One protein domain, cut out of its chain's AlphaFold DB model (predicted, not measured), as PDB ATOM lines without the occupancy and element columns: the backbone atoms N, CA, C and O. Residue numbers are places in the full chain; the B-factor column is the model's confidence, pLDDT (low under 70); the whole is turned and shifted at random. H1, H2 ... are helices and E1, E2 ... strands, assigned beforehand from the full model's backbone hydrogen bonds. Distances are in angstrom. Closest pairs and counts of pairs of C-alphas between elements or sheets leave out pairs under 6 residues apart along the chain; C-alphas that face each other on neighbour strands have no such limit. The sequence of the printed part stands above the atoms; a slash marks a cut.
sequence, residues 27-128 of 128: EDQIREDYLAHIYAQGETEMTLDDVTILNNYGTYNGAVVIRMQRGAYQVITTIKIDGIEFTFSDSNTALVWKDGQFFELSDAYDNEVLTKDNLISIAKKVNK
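What this domain is: This is residues 27 to 128 of the 128 residues of an uncharacterized protein of Acholeplasmataceae bacterium (UniProt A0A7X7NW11). A strongly twisted sheet of four strands, E1, E2, E5 and E6, makes the middle layer, with H1 packed on one face and H2 and H3 on the other. A separate hairpin, E3 and E4, lies on the H2 and H3 side and packs on H3 mainly through E4. The printed part has 102 residues, with three named helices and six named strands in the order H1 E1 E2 E3 E4 E5 E6 H2 H3, a mixed class. The large sheet runs E1, E2, E5, E6, antiparallel throughout. The whole is compact, with a radius of gyration of the C-alphas of 13.3 A and spans of 39 by 30 by 20 A.

How they stand to each other: H1, residues 27 to 39, comes first. E1, residues 53 to 60, bends by 52 degrees at residue 57 and forms a hairpin with E2, residues 63 to 68; N 57 and O 65 are 2.8 A apart, within hydrogen-bond range. E3, residues 77 to 81, and E4, residues 84 to 88, form an antiparallel hairpin, with N 79 and O 86 at 2.9 A. E5, residues 94 to 98, is antiparallel to E2, with N 66 and O 95 at 2.9 A, and forms a hairpin with E6, residues 101 to 104, with N 96 and O 103 at 2.8 A. H1 is on this four-stranded sheet at a height of 6.5 A; the closest C-alphas of H1 and E6 are those of Asp 33 and Gln 101, 7.1 A apart. H2, residues 105 to 110, is on the opposite face, over E6, and only just stands up from the sheet, rising 43 degrees. H3, residues 116 to 126, is on the same face as H2 and runs along the strands, at 26 degrees to E1 on the local plane. The closest C-alphas of E4 and H3 are those of Phe 86 and Ala 123, 5.6 A apart. H2 and H3 are close but not clearly touching. In H1 and H2 every O i to N i+4 pair is within hydrogen-bond range; in H3, 6 of 7 are.

Where its parts are: H1 spans 18.4 A from C-alpha 27 at (94.833, 95.465, 148.253) to C-alpha 39. E1 spans 17.4 A, and E2 and H3 15.0 A each. H3 ends with C-alpha 126 at (87.928, 111.803, 141.683).

The domain as a whole: The C-alphas of Glu 45 and Asp 117, the two farthest apart, are 38.7 A apart. The printed part has no cut. The link from H1 to E1, residues 40 to 52, is long. The mean pLDDT of the printed part is 97.2, and no printed residue is under 70.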
ATOM      1  N   GLU A  27      94.734  95.467 149.711       95.62
ATOM      2  CA  GLU A  27      94.833  95.465 148.253       95.62
ATOM      3  C   GLU A  27      94.875  94.040 147.693       95.62
ATOM      4  O   GLU A  27      94.148  93.763 146.742       95.62
ATOM      5  N   ASP A  28      95.633  93.128 148.312       96.19
ATOM      6  CA  ASP A  28      95.652  91.713 147.913       96.19
ATOM      7  C   ASP A  28      94.243  91.110 147.998       96.19
ATOM      8  O   ASP A  28      93.772  90.497 147.041       96.19
ATOM      9  N   GLN A  29      93.523  91.393 149.090       97.25
ATOM     10  CA  GLN A  29      92.144  90.939 149.269       97.25
ATOM     11  C   GLN A  29      91.193  91.487 148.203       97.25
ATOM     12  O   GLN A  29      90.444  90.735 147.587       97.25
ATOM     13  N   ILE A  30      91.244  92.794 147.946       98.38
ATOM     14  CA  ILE A  30      90.427  93.433 146.912       98.38
ATOM     15  C   ILE A  30      90.679  92.791 145.545       98.38
ATOM     16  O   ILE A  30      89.735  92.590 144.781       98.38
ATOM     17  N   ARG A  31      91.938  92.477 145.214       98.25
ATOM     18  CA  ARG A  31      92.284  91.854 143.931       98.25
ATOM     19  C   ARG A  31      91.724  90.436 143.825       98.25
ATOM     20  O   ARG A  31      91.174  90.091 142.781       98.25
ATOM     21  N   GLU A  32      91.831  89.642 144.889       98.00
ATOM     22  CA  GLU A  32      91.272  88.285 144.949       98.00
ATOM     23  C   GLU A  32      89.742  88.295 144.837       98.00
ATOM     24  O   GLU A  32      89.175  87.571 144.013       98.00
ATOM     25  N   ASP A  33      89.075  89.165 145.595       98.50
ATOM     26  CA  ASP A  33      87.620  89.311 145.550       98.50
ATOM     27  C   ASP A  33      87.151  89.803 144.173       98.50
ATOM     28  O   ASP A  33      86.120  89.359 143.666       98.50
ATOM     29  N   TYR A  34      87.906  90.706 143.535       98.00
ATOM     30  CA  TYR A  34      87.576  91.194 142.195       98.00
ATOM     31  C   TYR A  34      87.705  90.085 141.153       98.00
ATOM     32  O   TYR A  34      86.822  89.941 140.308       98.00
ATOM     33  N   LEU A  35      88.762  89.270 141.235       97.81
ATOM     34  CA  LEU A  35      88.938  88.110 140.363       97.81
ATOM     35  C   LEU A  35      87.770  87.124 140.513       97.81
ATOM     36  O   LEU A  35      87.198  86.673 139.522       97.81
ATOM     37  N   ALA A  36      87.356  86.842 141.750       97.94
ATOM     38  CA  ALA A  36      86.187  86.007 142.010       97.94
ATOM     39  C   ALA A  36      84.891  86.627 141.447       97.94
ATOM     40  O   ALA A  36      84.066  85.919 140.864       97.94
ATOM     41  N   HIS A  37      84.724  87.946 141.580       96.44
ATOM     42  CA  HIS A  37      83.569  88.681 141.064       96.44
ATOM     43  C   HIS A  37      83.445  88.588 139.537       96.44
ATOM     44  O   HIS A  37      82.358  88.305 139.033       96.44
ATOM     45  N   ILE A  38      84.537  88.776 138.789       95.31
ATOM     46  CA  ILE A  38      84.502  88.708 137.317       95.31
ATOM     47  C   ILE A  38      84.376  87.270 136.800       95.31
ATOM     48  O   ILE A  38      83.689  87.040 135.804       95.31
ATOM     49  N   TYR A  39      84.937  86.279 137.501       96.12
ATOM     50  CA  TYR A  39      84.689  84.867 137.190       96.12
ATOM     51  C   TYR A  39      83.211  84.506 137.345       96.12
ATOM     52  O   TYR A  39      82.646  83.815 136.498       96.12
ATOM     53  N   ALA A  40      82.541  85.033 138.375       96.00
ATOM     54  CA  ALA A  40      81.097  84.870 138.531       96.00
ATOM     55  C   ALA A  40      80.285  85.527 137.393       96.00
ATOM     56  O   ALA A  40      79.125  85.171 137.188       96.00
ATOM     57  N   GLN A  41      80.886  86.448 136.631       93.12
ATOM     58  CA  GLN A  41      80.298  87.091 135.450       93.12
ATOM     59  C   GLN A  41      80.669  86.404 134.124       93.12
ATOM     60  O   GLN A  41      80.197  86.829 133.069       93.12
ATOM     61  N   GLY A  42      81.451  85.320 134.166       94.81
ATOM     62  CA  GLY A  42      81.788  84.496 133.004       94.81
ATOM     63  C   GLY A  42      83.198  84.686 132.445       94.81
ATOM     64  O   GLY A  42      83.502  84.085 131.418       94.81
ATOM     65  N   GLU A  43      84.055  85.480 133.093       93.88
ATOM     66  CA  GLU A  43      85.493  85.498 132.788       93.88
ATOM     67  C   GLU A  43      86.128  84.134 133.128       93.88
ATOM     68  O   GLU A  43      85.746  83.499 134.113       93.88
ATOM     69  N   THR A  44      87.092  83.667 132.328       94.12
ATOM     70  CA  THR A  44      87.727  82.345 132.507       94.12
ATOM     71  C   THR A  44      89.242  82.335 132.339       94.12
ATOM     72  O   THR A  44      89.869  81.328 132.663       94.12
ATOM     73  N   GLU A  45      89.836  83.403 131.805       95.06
ATOM     74  CA  GLU A  45      91.257  83.439 131.437       95.06
ATOM     75  C   GLU A  45      92.084  84.385 132.313       95.06
ATOM     76  O   GLU A  45      93.284  84.168 132.468       95.06
ATOM     77  N   MET A  46      91.459  85.414 132.894       94.50
ATOM     78  CA  MET A  46      92.158  86.397 133.727       94.50
ATOM     79  C   MET A  46      92.817  85.748 134.950       94.50
ATOM     80  O   MET A  46      92.214  84.920 135.612       94.50
ATOM     81  N   THR A  47      94.027  86.165 135.308       96.88
ATOM     82  CA  THR A  47      94.710  85.740 136.537       96.88
ATOM     83  C   THR A  47      94.806  86.880 137.546       96.88
ATOM     84  O   THR A  47      94.517  88.036 137.236       96.88
ATOM     85  N   LEU A  48      95.241  86.582 138.776       96.50
ATOM     86  CA  LEU A  48      95.432  87.621 139.791       96.50
ATOM     87  C   LEU A  48      96.442  88.686 139.342       96.50
ATOM     88  O   LEU A  48      96.263  89.848 139.695       96.50
ATOM     89  N   ASP A  49      97.455  88.321 138.549       96.88
ATOM     90  CA  ASP A  49      98.485  89.240 138.041       96.88
ATOM     91  C   ASP A  49      97.904  90.299 137.088       96.88
ATOM     92  O   ASP A  49      98.402  91.425 137.044       96.88
ATOM     93  N   ASP A  50      96.808  89.977 136.398       96.62
ATOM     94  CA  ASP A  50      96.117  90.876 135.467       96.62
ATOM     95  C   ASP A  50      95.218  91.900 136.187       96.62
ATOM     96  O   ASP A  50      94.894  92.963 135.644       96.62
ATOM     97  N   VAL A  51      94.820  91.620 137.433       97.50
ATOM     98  CA  VAL A  51      93.936  92.494 138.213       97.50
ATOM     99  C   VAL A  51      94.688  93.742 138.660       97.50
ATOM    100  O   VAL A  51      95.547  93.688 139.529       97.50
ATOM    101  N   THR A  52      94.342  94.907 138.115       97.88
ATOM    102  CA  THR A  52      95.032  96.164 138.443       97.88
ATOM    103  C   THR A  52      94.091  97.172 139.096       97.88
ATOM    104  O   THR A  52      93.055  97.522 138.528       97.88
ATOM    105  N   ILE A  53      94.482  97.704 140.259       98.00
ATOM    106  CA  ILE A  53      93.848  98.883 140.859       98.00
ATOM    107  C   ILE A  53      94.502 100.131 140.256       98.00
ATOM    108  O   ILE A  53      95.680 100.393 140.471       98.00
ATOM    109  N   LEU A  54      93.738 100.920 139.504       97.44
ATOM    110  CA  LEU A  54      94.211 102.170 138.903       97.44
ATOM    111  C   LEU A  54      94.301 103.295 139.934       97.44
ATOM    112  O   LEU A  54      95.244 104.083 139.933       97.44
ATOM    113  N   ASN A  55      93.294 103.395 140.802       97.69
ATOM    114  CA  ASN A  55      93.215 104.437 141.818       97.69
ATOM    115  C   ASN A  55      92.532 103.912 143.083       97.69
ATOM    116  O   ASN A  55      91.547 103.184 143.005       97.69
ATOM    117  N   ASN A  56      93.005 104.363 144.245       97.62
ATOM    118  CA  ASN A  56      92.324 104.194 145.524       97.62
ATOM    119  C   ASN A  56      91.875 105.572 146.033       97.62
ATOM    120  O   ASN A  56      92.694 106.458 146.288       97.62
ATOM    121  N   TYR A  57      90.563 105.763 146.162       98.00
ATOM    122  CA  TYR A  57      89.955 107.010 146.627       98.00
ATOM    123  C   TYR A  57      89.707 107.017 148.141       98.00
ATOM    124  O   TYR A  57      89.318 108.044 148.695       98.00
ATOM    125  N   GLY A  58      90.018 105.932 148.844       97.94
ATOM    126  CA  GLY A  58      90.012 105.817 150.298       97.94
ATOM    127  C   GLY A  58      88.854 104.998 150.855       97.94
ATOM    128  O   GLY A  58      88.017 104.470 150.124       97.94
ATOM    129  N   THR A  59      88.823 104.919 152.185       98.56
ATOM    130  CA  THR A  59      87.856 104.124 152.945       98.56
ATOM    131  C   THR A  59      86.785 105.009 153.581       98.56
ATOM    132  O   THR A  59      87.100 106.023 154.206       98.56
ATOM    133  N   TYR A  60      85.525 104.602 153.451       98.44
ATOM    134  CA  TYR A  60      84.335 105.311 153.916       98.44
ATOM    135  C   TYR A  60      83.347 104.293 154.494       98.44
ATOM    136  O   TYR A  60      82.948 103.364 153.803       98.44
ATOM    137  N   ASN A  61      82.973 104.432 155.769       97.12
ATOM    138  CA  ASN A  61      82.049 103.514 156.465       97.12
ATOM    139  C   ASN A  61      82.415 102.019 156.318       97.12
ATOM    140  O   ASN A  61      81.545 101.160 156.145       97.12
ATOM    141  N   GLY A  62      83.718 101.715 156.348       96.94
ATOM    142  CA  GLY A  62      84.252 100.362 156.159       96.94
ATOM    143  C   GLY A  62      84.312  99.879 154.705       96.94
ATOM    144  O   GLY A  62      84.876  98.821 154.462       96.94
ATOM    145  N   ALA A  63      83.795 100.645 153.741       98.56
ATOM    146  CA  ALA A  63      83.899 100.359 152.312       98.56
ATOM    147  C   ALA A  63      85.116 101.058 151.692       98.56
ATOM    148  O   ALA A  63      85.427 102.194 152.052       98.56
ATOM    149  N   VAL A  64      85.786 100.426 150.734       98.81
ATOM    150  CA  VAL A  64      86.920 101.001 149.999       98.81
ATOM    151  C   VAL A  64      86.454 101.407 148.609       98.81
ATOM    152  O   VAL A  64      85.866 100.610 147.887       98.81
ATOM    153  N   VAL A  65      86.714 102.652 148.221       98.75
ATOM    154  CA  VAL A  65      86.317 103.180 146.912       98.75
ATOM    155  C   VAL A  65      87.530 103.187 145.998       98.75
ATOM    156  O   VAL A  65      88.516 103.873 146.276       98.75
ATOM    157  N   ILE A  66      87.468 102.431 144.909       98.56
ATOM    158  CA  ILE A  66      88.608 102.174 144.027       98.56
ATOM    159  C   ILE A  66      88.202 102.232 142.562       98.56
ATOM    160  O   ILE A  66      87.043 102.054 142.214       98.56
ATOM    161  N   ARG A  67      89.171 102.449 141.681       97.94
ATOM    162  CA  ARG A  67      89.000 102.324 140.235       97.94
ATOM    163  C   ARG A  67      89.809 101.134 139.757       97.94
ATOM    164  O   ARG A  67      91.025 101.132 139.920       97.94
ATOM    165  N   MET A  68      89.143 100.151 139.168       97.94
ATOM    166  CA  MET A  68      89.789  98.956 138.627       97.94
ATOM    167  C   MET A  68      90.092  99.137 137.142       97.94
ATOM    168  O   MET A  68      89.326  99.780 136.419       97.94
ATOM    169  N   GLN A  69      91.192  98.550 136.676       96.12
ATOM    170  CA  GLN A  69      91.415  98.354 135.252       96.12
ATOM    171  C   GLN A  69      90.395  97.331 134.755       96.12
ATOM    172  O   GLN A  69      90.410  96.168 135.148       96.12
ATOM    173  N   ARG A  70      89.508  97.783 133.875       90.69
ATOM    174  CA  ARG A  70      88.574  96.947 133.118       90.69
ATOM    175  C   ARG A  70      88.600  97.378 131.649       90.69
ATOM    176  O   ARG A  70      89.229  98.390 131.320       90.69
ATOM    177  N   GLY A  71      87.989  96.590 130.764       89.44
ATOM    178  CA  GLY A  71      87.900  96.904 129.334       89.44
ATOM    179  C   GLY A  71      87.203  98.247 129.106       89.44
ATOM    180  O   GLY A  71      85.976  98.307 129.076       89.44
ATOM    181  N   ALA A  72      87.985  99.323 128.992       92.44
ATOM    182  CA  ALA A  72      87.491 100.695 128.979       92.44
ATOM    183  C   ALA A  72      87.404 101.263 127.564       92.44
ATOM    184  O   ALA A  72      88.346 101.151 126.774       92.44
ATOM    185  N   TYR A  73      86.335 101.997 127.287       94.69
ATOM    186  CA  TYR A  73      86.288 102.928 126.170       94.69
ATOM    187  C   TYR A  73      87.001 104.224 126.557       94.69
ATOM    188  O   TYR A  73      86.742 104.783 127.621       94.69
ATOM    189  N   GLN A  74      87.866 104.726 125.674       95.62
ATOM    190  CA  GLN A  74      88.629 105.968 125.858       95.62
ATOM    191  C   GLN A  74      87.738 107.208 125.652       95.62
ATOM    192  O   GLN A  74      87.904 107.972 124.701       95.62
ATOM    193  N   VAL A  75      86.738 107.361 126.519       95.12
ATOM    194  CA  VAL A  75      85.737 108.429 126.499       95.12
ATOM    195  C   VAL A  75      85.531 108.978 127.905       95.12
ATOM    196  O   VAL A  75      85.269 108.223 128.842       95.12
ATOM    197  N   ILE A  76      85.606 110.305 128.040       97.12
ATOM    198  CA  ILE A  76      85.324 110.985 129.307       97.12
ATOM    199  C   ILE A  76      83.925 110.588 129.770       97.12
ATOM    200  O   ILE A  76      82.940 110.808 129.066       97.12
ATOM    201  N   THR A  77      83.856 109.998 130.958       97.69
ATOM    202  CA  THR A  77      82.618 109.467 131.523       97.69
ATOM    203  C   THR A  77      82.267 110.254 132.772       97.69
ATOM    204  O   THR A  77      83.052 110.306 133.716       97.69
ATOM    205  N   THR A  78      81.076 110.850 132.786       97.88
ATOM    206  CA  THR A  78      80.540 111.555 133.953       97.88
ATOM    207  C   THR A  78      79.322 110.814 134.482       97.88
ATOM    208  O   THR A  78      78.378 110.559 133.736       97.88
ATOM    209  N   ILE A  79      79.328 110.505 135.777       97.75
ATOM    210  CA  ILE A  79      78.165 109.968 136.495       97.75
ATOM    211  C   ILE A  79      77.674 110.993 137.518       97.75
ATOM    212  O   ILE A  79      78.461 111.780 138.050       97.75
ATOM    213  N   LYS A  80      76.368 110.983 137.797       98.31
ATOM    214  CA  LYS A  80      75.726 111.905 138.738       98.31
ATOM    215  C   LYS A  80      74.879 111.138 139.744       98.31
ATOM    216  O   LYS A  80      73.957 110.437 139.344       98.31
ATOM    217  N   ILE A  81      75.177 111.306 141.030       98.38
ATOM    218  CA  ILE A  81      74.503 110.620 142.144       98.38
ATOM    219  C   ILE A  81      74.082 111.683 143.154       98.38
ATOM    220  O   ILE A  81      74.924 112.439 143.631       98.38
ATOM    221  N   ASP A  82      72.780 111.795 143.433       97.69
ATOM    222  CA  ASP A  82      72.218 112.798 144.360       97.69
ATOM    223  C   ASP A  82      72.759 114.233 144.125       97.69
ATOM    224  O   ASP A  82      73.137 114.979 145.035       97.69
ATOM    225  N   GLY A  83      72.853 114.612 142.845       97.94
ATOM    226  CA  GLY A  83      73.337 115.924 142.408       97.94
ATOM    227  C   GLY A  83      74.861 116.095 142.386       97.94
ATOM    228  O   GLY A  83      75.327 117.123 141.898       97.94
ATOM    229  N   ILE A  84      75.628 115.112 142.859       98.62
ATOM    230  CA  ILE A  84      77.094 115.131 142.926       98.62
ATOM    231  C   ILE A  84      77.661 114.460 141.676       98.62
ATOM    232  O   ILE A  84      77.261 113.352 141.323       98.62
ATOM    233  N   GLU A  85      78.587 115.138 141.003       98.50
ATOM    234  CA  GLU A  85      79.176 114.692 139.739       98.50
ATOM    235  C   GLU A  85      80.570 114.094 139.948       98.50
ATOM    236  O   GLU A  85      81.393 114.640 140.689       98.50
ATOM    237  N   PHE A  86      80.836 112.990 139.256       98.62
ATOM    238  CA  PHE A  86      82.125 112.305 139.215       98.62
ATOM    239  C   PHE A  86      82.545 112.169 137.757       98.62
ATOM    240  O   PHE A  86      81.792 111.604 136.964       98.62
ATOM    241  N   THR A  87      83.729 112.664 137.410       98.25
ATOM    242  CA  THR A  87      84.247 112.648 136.039       98.25
ATOM    243  C   THR A  87      85.499 111.788 135.962       98.25
ATOM    244  O   THR A  87      86.466 112.010 136.686       98.25
ATOM    245  N   PHE A  88      85.482 110.819 135.054       97.50
ATOM    246  CA  PHE A  88      86.559 109.871 134.801       97.50
ATOM    247  C   PHE A  88      87.122 110.071 133.391       97.50
ATOM    248  O   PHE A  88      86.414 110.505 132.480       97.50
ATOM    249  N   SER A  89      88.402 109.745 133.205       96.12
ATOM    250  CA  SER A  89      89.111 109.912 131.927       96.12
ATOM    251  C   SER A  89      88.682 108.922 130.836       96.12
ATOM    252  O   SER A  89      88.948 109.156 129.662       96.12
ATOM    253  N   ASP A  90      88.047 107.820 131.223       97.19
ATOM    254  CA  ASP A  90      87.549 106.746 130.363       97.19
ATOM    255  C   ASP A  90      86.319 106.090 131.035       97.19
ATOM    256  O   ASP A  90      85.865 106.547 132.089       97.19
ATOM    257  N   SER A  91      85.777 105.016 130.454       96.38
ATOM    258  CA  SER A  91      84.599 104.319 130.995       96.38
ATOM    259  C   SER A  91      84.859 103.440 132.233       96.38
ATOM    260  O   SER A  91      83.941 102.763 132.709       96.38
ATOM    261  N   ASN A  92      86.074 103.421 132.787       96.88
ATOM    262  CA  ASN A  92      86.352 102.828 134.095       96.88
ATOM    263  C   ASN A  92      85.927 103.816 135.180       96.88
ATOM    264  O   ASN A  92      86.685 104.703 135.565       96.88
ATOM    265  N   THR A  93      84.701 103.667 135.671       97.44
ATOM    266  CA  THR A  93      84.187 104.384 136.840       97.44
ATOM    267  C   THR A  93      84.699 103.736 138.124       97.44
ATOM    268  O   THR A  93      85.249 102.631 138.115       97.44
ATOM    269  N   ALA A  94      84.565 104.445 139.244       97.88
ATOM    270  CA  ALA A  94      84.900 103.886 140.544       97.88
ATOM    271  C   ALA A  94      83.872 102.830 140.982       97.88
ATOM    272  O   ALA A  94      82.667 103.030 140.831       97.88
ATOM    273  N   LEU A  95      84.375 101.762 141.590       98.44
ATOM    274  CA  LEU A  95      83.634 100.736 142.305       98.44
ATOM    275  C   LEU A  95      83.805 100.924 143.815       98.44
ATOM    276  O   LEU A  95      84.776 101.521 144.295       98.44
ATOM    277  N   VAL A  96      82.870 100.366 144.568       98.81
ATOM    278  CA  VAL A  96      82.902 100.298 146.025       98.81
ATOM    279  C   VAL A  96      83.070  98.841 146.423       98.81
ATOM    280  O   VAL A  96      82.210  98.023 146.117       98.81
ATOM    281  N   TRP A  97      84.170  98.522 147.098       98.75
ATOM    282  CA  TRP A  97      84.406  97.213 147.693       98.75
ATOM    283  C   TRP A  97      84.025  97.232 149.173       98.75
ATOM    284  O   TRP A  97      84.494  98.088 149.930       98.75
ATOM    285  N   LYS A  98      83.181  96.297 149.602       98.31
ATOM    286  CA  LYS A  98      82.818  96.105 151.009       98.31
ATOM    287  C   LYS A  98      82.533  94.636 151.271       98.31
ATOM    288  O   LYS A  98      81.741  94.036 150.554       98.31
ATOM    289  N   ASP A  99      83.171  94.085 152.302       96.75
ATOM    290  CA  ASP A  99      82.941  92.717 152.780       96.75
ATOM    291  C   ASP A  99      82.993  91.658 151.654       96.75
ATOM    292  O   ASP A  99      82.175  90.742 151.599       96.75
ATOM    293  N   GLY A 100      83.945  91.806 150.725       96.94
ATOM    294  CA  GLY A 100      84.143  90.889 149.595       96.94
ATOM    295  C   GLY A 100      83.247  91.124 148.378       96.94
ATOM    296  O   GLY A 100      83.300  90.362 147.416       96.94
ATOM    297  N   GLN A 101      82.418  92.167 148.395       97.56
ATOM    298  CA  GLN A 101      81.475  92.474 147.322       97.56
ATOM    299  C   GLN A 101      81.783  93.812 146.659       97.56
ATOM    300  O   GLN A 101      82.260  94.744 147.307       97.56
ATOM    301  N   PHE A 102      81.469  93.901 145.365       98.19
ATOM    302  CA  PHE A 102      81.632  95.102 144.554       98.19
ATOM    303  C   PHE A 102      80.279  95.702 144.187       98.19
ATOM    304  O   PHE A 102      79.372  94.990 143.759       98.19
ATOM    305  N   PHE A 103      80.190  97.022 144.310       97.75
ATOM    306  CA  PHE A 103      79.022  97.824 143.965       97.75
ATOM    307  C   PHE A 103      79.447  98.977 143.057       97.75
ATOM    308  O   PHE A 103      80.540  99.532 143.220       97.75
ATOM    309  N   GLU A 104      78.571  99.394 142.147       97.75
ATOM    310  CA  GLU A 104      78.712 100.711 141.528       97.75
ATOM    311  C   GLU A 104      78.470 101.803 142.587       97.75
ATOM    312  O   GLU A 104      77.788 101.589 143.594       97.75
ATOM    313  N   LEU A 105      79.034 102.998 142.384       97.88
ATOM    314  CA  LEU A 105      78.897 104.104 143.347       97.88
ATOM    315  C   LEU A 105      77.431 104.464 143.649       97.88
ATOM    316  O   LEU A 105      77.122 104.814 144.788       97.88
ATOM    317  N   SER A 106      76.550 104.400 142.644       98.06
ATOM    318  CA  SER A 106      75.112 104.643 142.814       98.06
ATOM    319  C   SER A 106      74.489 103.601 143.728       98.06
ATOM    320  O   SER A 106      73.830 103.960 144.695       98.06
ATOM    321  N   ASP A 107      74.785 102.325 143.489       98.44
ATOM    322  CA  ASP A 107      74.209 101.218 144.246       98.44
ATOM    323  C   ASP A 107      74.689 101.256 145.697       98.44
ATOM    324  O   ASP A 107      73.910 101.040 146.623       98.44
ATOM    325  N   ALA A 108      75.960 101.588 145.924       98.56
ATOM    326  CA  ALA A 108      76.487 101.763 147.270       98.56
ATOM    327  C   ALA A 108      75.810 102.925 148.022       98.56
ATOM    328  O   ALA A 108      75.651 102.855 149.238       98.56
ATOM    329  N   TYR A 109      75.412 103.991 147.328       98.56
ATOM    330  CA  TYR A 109      74.638 105.074 147.936       98.56
ATOM    331  C   TYR A 109      73.186 104.655 148.203       98.56
ATOM    332  O   TYR A 109      72.703 104.821 149.321       98.56
ATOM    333  N   ASP A 110      72.524 104.048 147.218       98.44
ATOM    334  CA  ASP A 110      71.123 103.622 147.311       98.44
ATOM    335  C   ASP A 110      70.911 102.550 148.395       98.44
ATOM    336  O   ASP A 110      69.857 102.502 149.025       98.44
ATOM    337  N   ASN A 111      71.928 101.720 148.659       97.88
ATOM    338  CA  ASN A 111      71.935 100.716 149.731       97.88
ATOM    339  C   ASN A 111      72.531 101.231 151.057       97.88
ATOM    340  O   ASN A 111      72.888 100.432 151.921       97.88
ATOM    341  N   GLU A 112      72.689 102.550 151.215       98.12
ATOM    342  CA  GLU A 112      73.194 103.206 152.433       98.12
ATOM    343  C   GLU A 112      74.602 102.746 152.880       98.12
ATOM    344  O   GLU A 112      75.030 102.985 154.012       98.12
ATOM    345  N   VAL A 113      75.378 102.121 151.985       98.50
ATOM    346  CA  VAL A 113      76.798 101.808 152.219       98.50
ATOM    347  C   VAL A 113      77.614 103.101 152.260       98.50
ATOM    348  O   VAL A 113      78.497 103.263 153.110       98.50
ATOM    349  N   LEU A 114      77.290 104.038 151.368       98.69
ATOM    350  CA  LEU A 114      77.851 105.382 151.323       98.69
ATOM    351  C   LEU A 114      76.786 106.421 151.669       98.69
ATOM    352  O   LEU A 114      75.653 106.357 151.212       98.69
ATOM    353  N   THR A 115      77.185 107.440 152.426       98.62
ATOM    354  CA  THR A 115      76.352 108.621 152.680       98.62
ATOM    355  C   THR A 115      76.632 109.722 151.661       98.62
ATOM    356  O   THR A 115      77.669 109.737 150.989       98.62
ATOM    357  N   LYS A 116      75.752 110.729 151.605       98.50
ATOM    358  CA  LYS A 116      75.968 111.937 150.794       98.50
ATOM    359  C   LYS A 116      77.300 112.635 151.112       98.50
ATOM    360  O   LYS A 116      78.007 113.063 150.202       98.50
ATOM    361  N   ASP A 117      77.693 112.697 152.384       98.69
ATOM    362  CA  ASP A 117      78.973 113.291 152.797       98.69
ATOM    363  C   ASP A 117      80.180 112.487 152.294       98.69
ATOM    364  O   ASP A 117      81.225 113.059 151.949       98.69
ATOM    365  N   ASN A 118      80.042 111.158 152.203       98.62
ATOM    366  CA  ASN A 118      81.049 110.327 151.555       98.62
ATOM    367  C   ASN A 118      81.140 110.669 150.067       98.62
ATOM    368  O   ASN A 118      82.243 110.941 149.601       98.62
ATOM    369  N   LEU A 119      80.011 110.760 149.353       98.69
ATOM    370  CA  LEU A 119      79.989 111.140 147.934       98.69
ATOM    371  C   LEU A 119      80.681 112.491 147.686       98.69
ATOM    372  O   LEU A 119      81.536 112.583 146.808       98.69
ATOM    373  N   ILE A 120      80.403 113.513 148.505       98.56
ATOM    374  CA  ILE A 120      81.073 114.826 148.423       98.56
ATOM    375  C   ILE A 120      82.592 114.677 148.591       98.56
ATOM    376  O   ILE A 120      83.381 115.308 147.884       98.56
ATOM    377  N   SER A 121      83.020 113.852 149.544       98.50
ATOM    378  CA  SER A 121      84.438 113.633 149.841       98.50
ATOM    379  C   SER A 121      85.153 112.833 148.750       98.50
ATOM    380  O   SER A 121      86.315 113.116 148.455       98.50
ATOM    381  N   ILE A 122      84.472 111.857 148.146       98.50
ATOM    382  CA  ILE A 122      84.979 111.048 147.035       98.50
ATOM    383  C   ILE A 122      85.081 111.912 145.775       98.50
ATOM    384  O   ILE A 122      86.129 111.917 145.135       98.50
ATOM    385  N   ALA A 123      84.060 112.716 145.458       98.50
ATOM    386  CA  ALA A 123      84.055 113.590 144.282       98.50
ATOM    387  C   ALA A 123      85.240 114.569 144.288       98.50
ATOM    388  O   ALA A 123      85.898 114.762 143.270       98.50
ATOM    389  N   LYS A 124      85.602 115.104 145.463       98.12
ATOM    390  CA  LYS A 124      86.808 115.934 145.647       98.12
ATOM    391  C   LYS A 124      88.121 115.214 145.347       98.12
ATOM    392  O   LYS A 124      89.132 115.893 145.224       98.12
ATOM    393  N   LYS A 125      88.160 113.881 145.351       98.00
ATOM    394  CA  LYS A 125      89.349 113.083 145.013       98.00
ATOM    395  C   LYS A 125      89.314 112.604 143.568       98.00
ATOM    396  O   LYS A 125      90.367 112.575 142.946       98.00
ATOM    397  N   VAL A 126      88.133 112.247 143.067       97.56
ATOM    398  CA  VAL A 126      87.928 111.803 141.683       97.56
ATOM    399  C   VAL A 126      88.152 112.953 140.701       97.56
ATOM    400  O   VAL A 126      88.862 112.771 139.724       97.56
ATOM    401  N   ASN A 127      87.622 114.144 140.987       96.56
ATOM    402  CA  ASN A 127      87.648 115.290 140.069       96.56
ATOM    403  C   ASN A 127      88.898 116.184 140.228       96.56
ATOM    404  O   ASN A 127      88.827 117.379 139.931       96.56
ATOM    405  N   LYS A 128      89.995 115.657 140.782       85.88
ATOM    406  CA  LYS A 128      91.273 116.386 140.882       85.88
ATOM    407  C   LYS A 128      92.042 116.307 139.578       85.88
ATOM    408  O   LYS A 128      92.647 117.342 139.231       85.88
TER     409      LYS A 128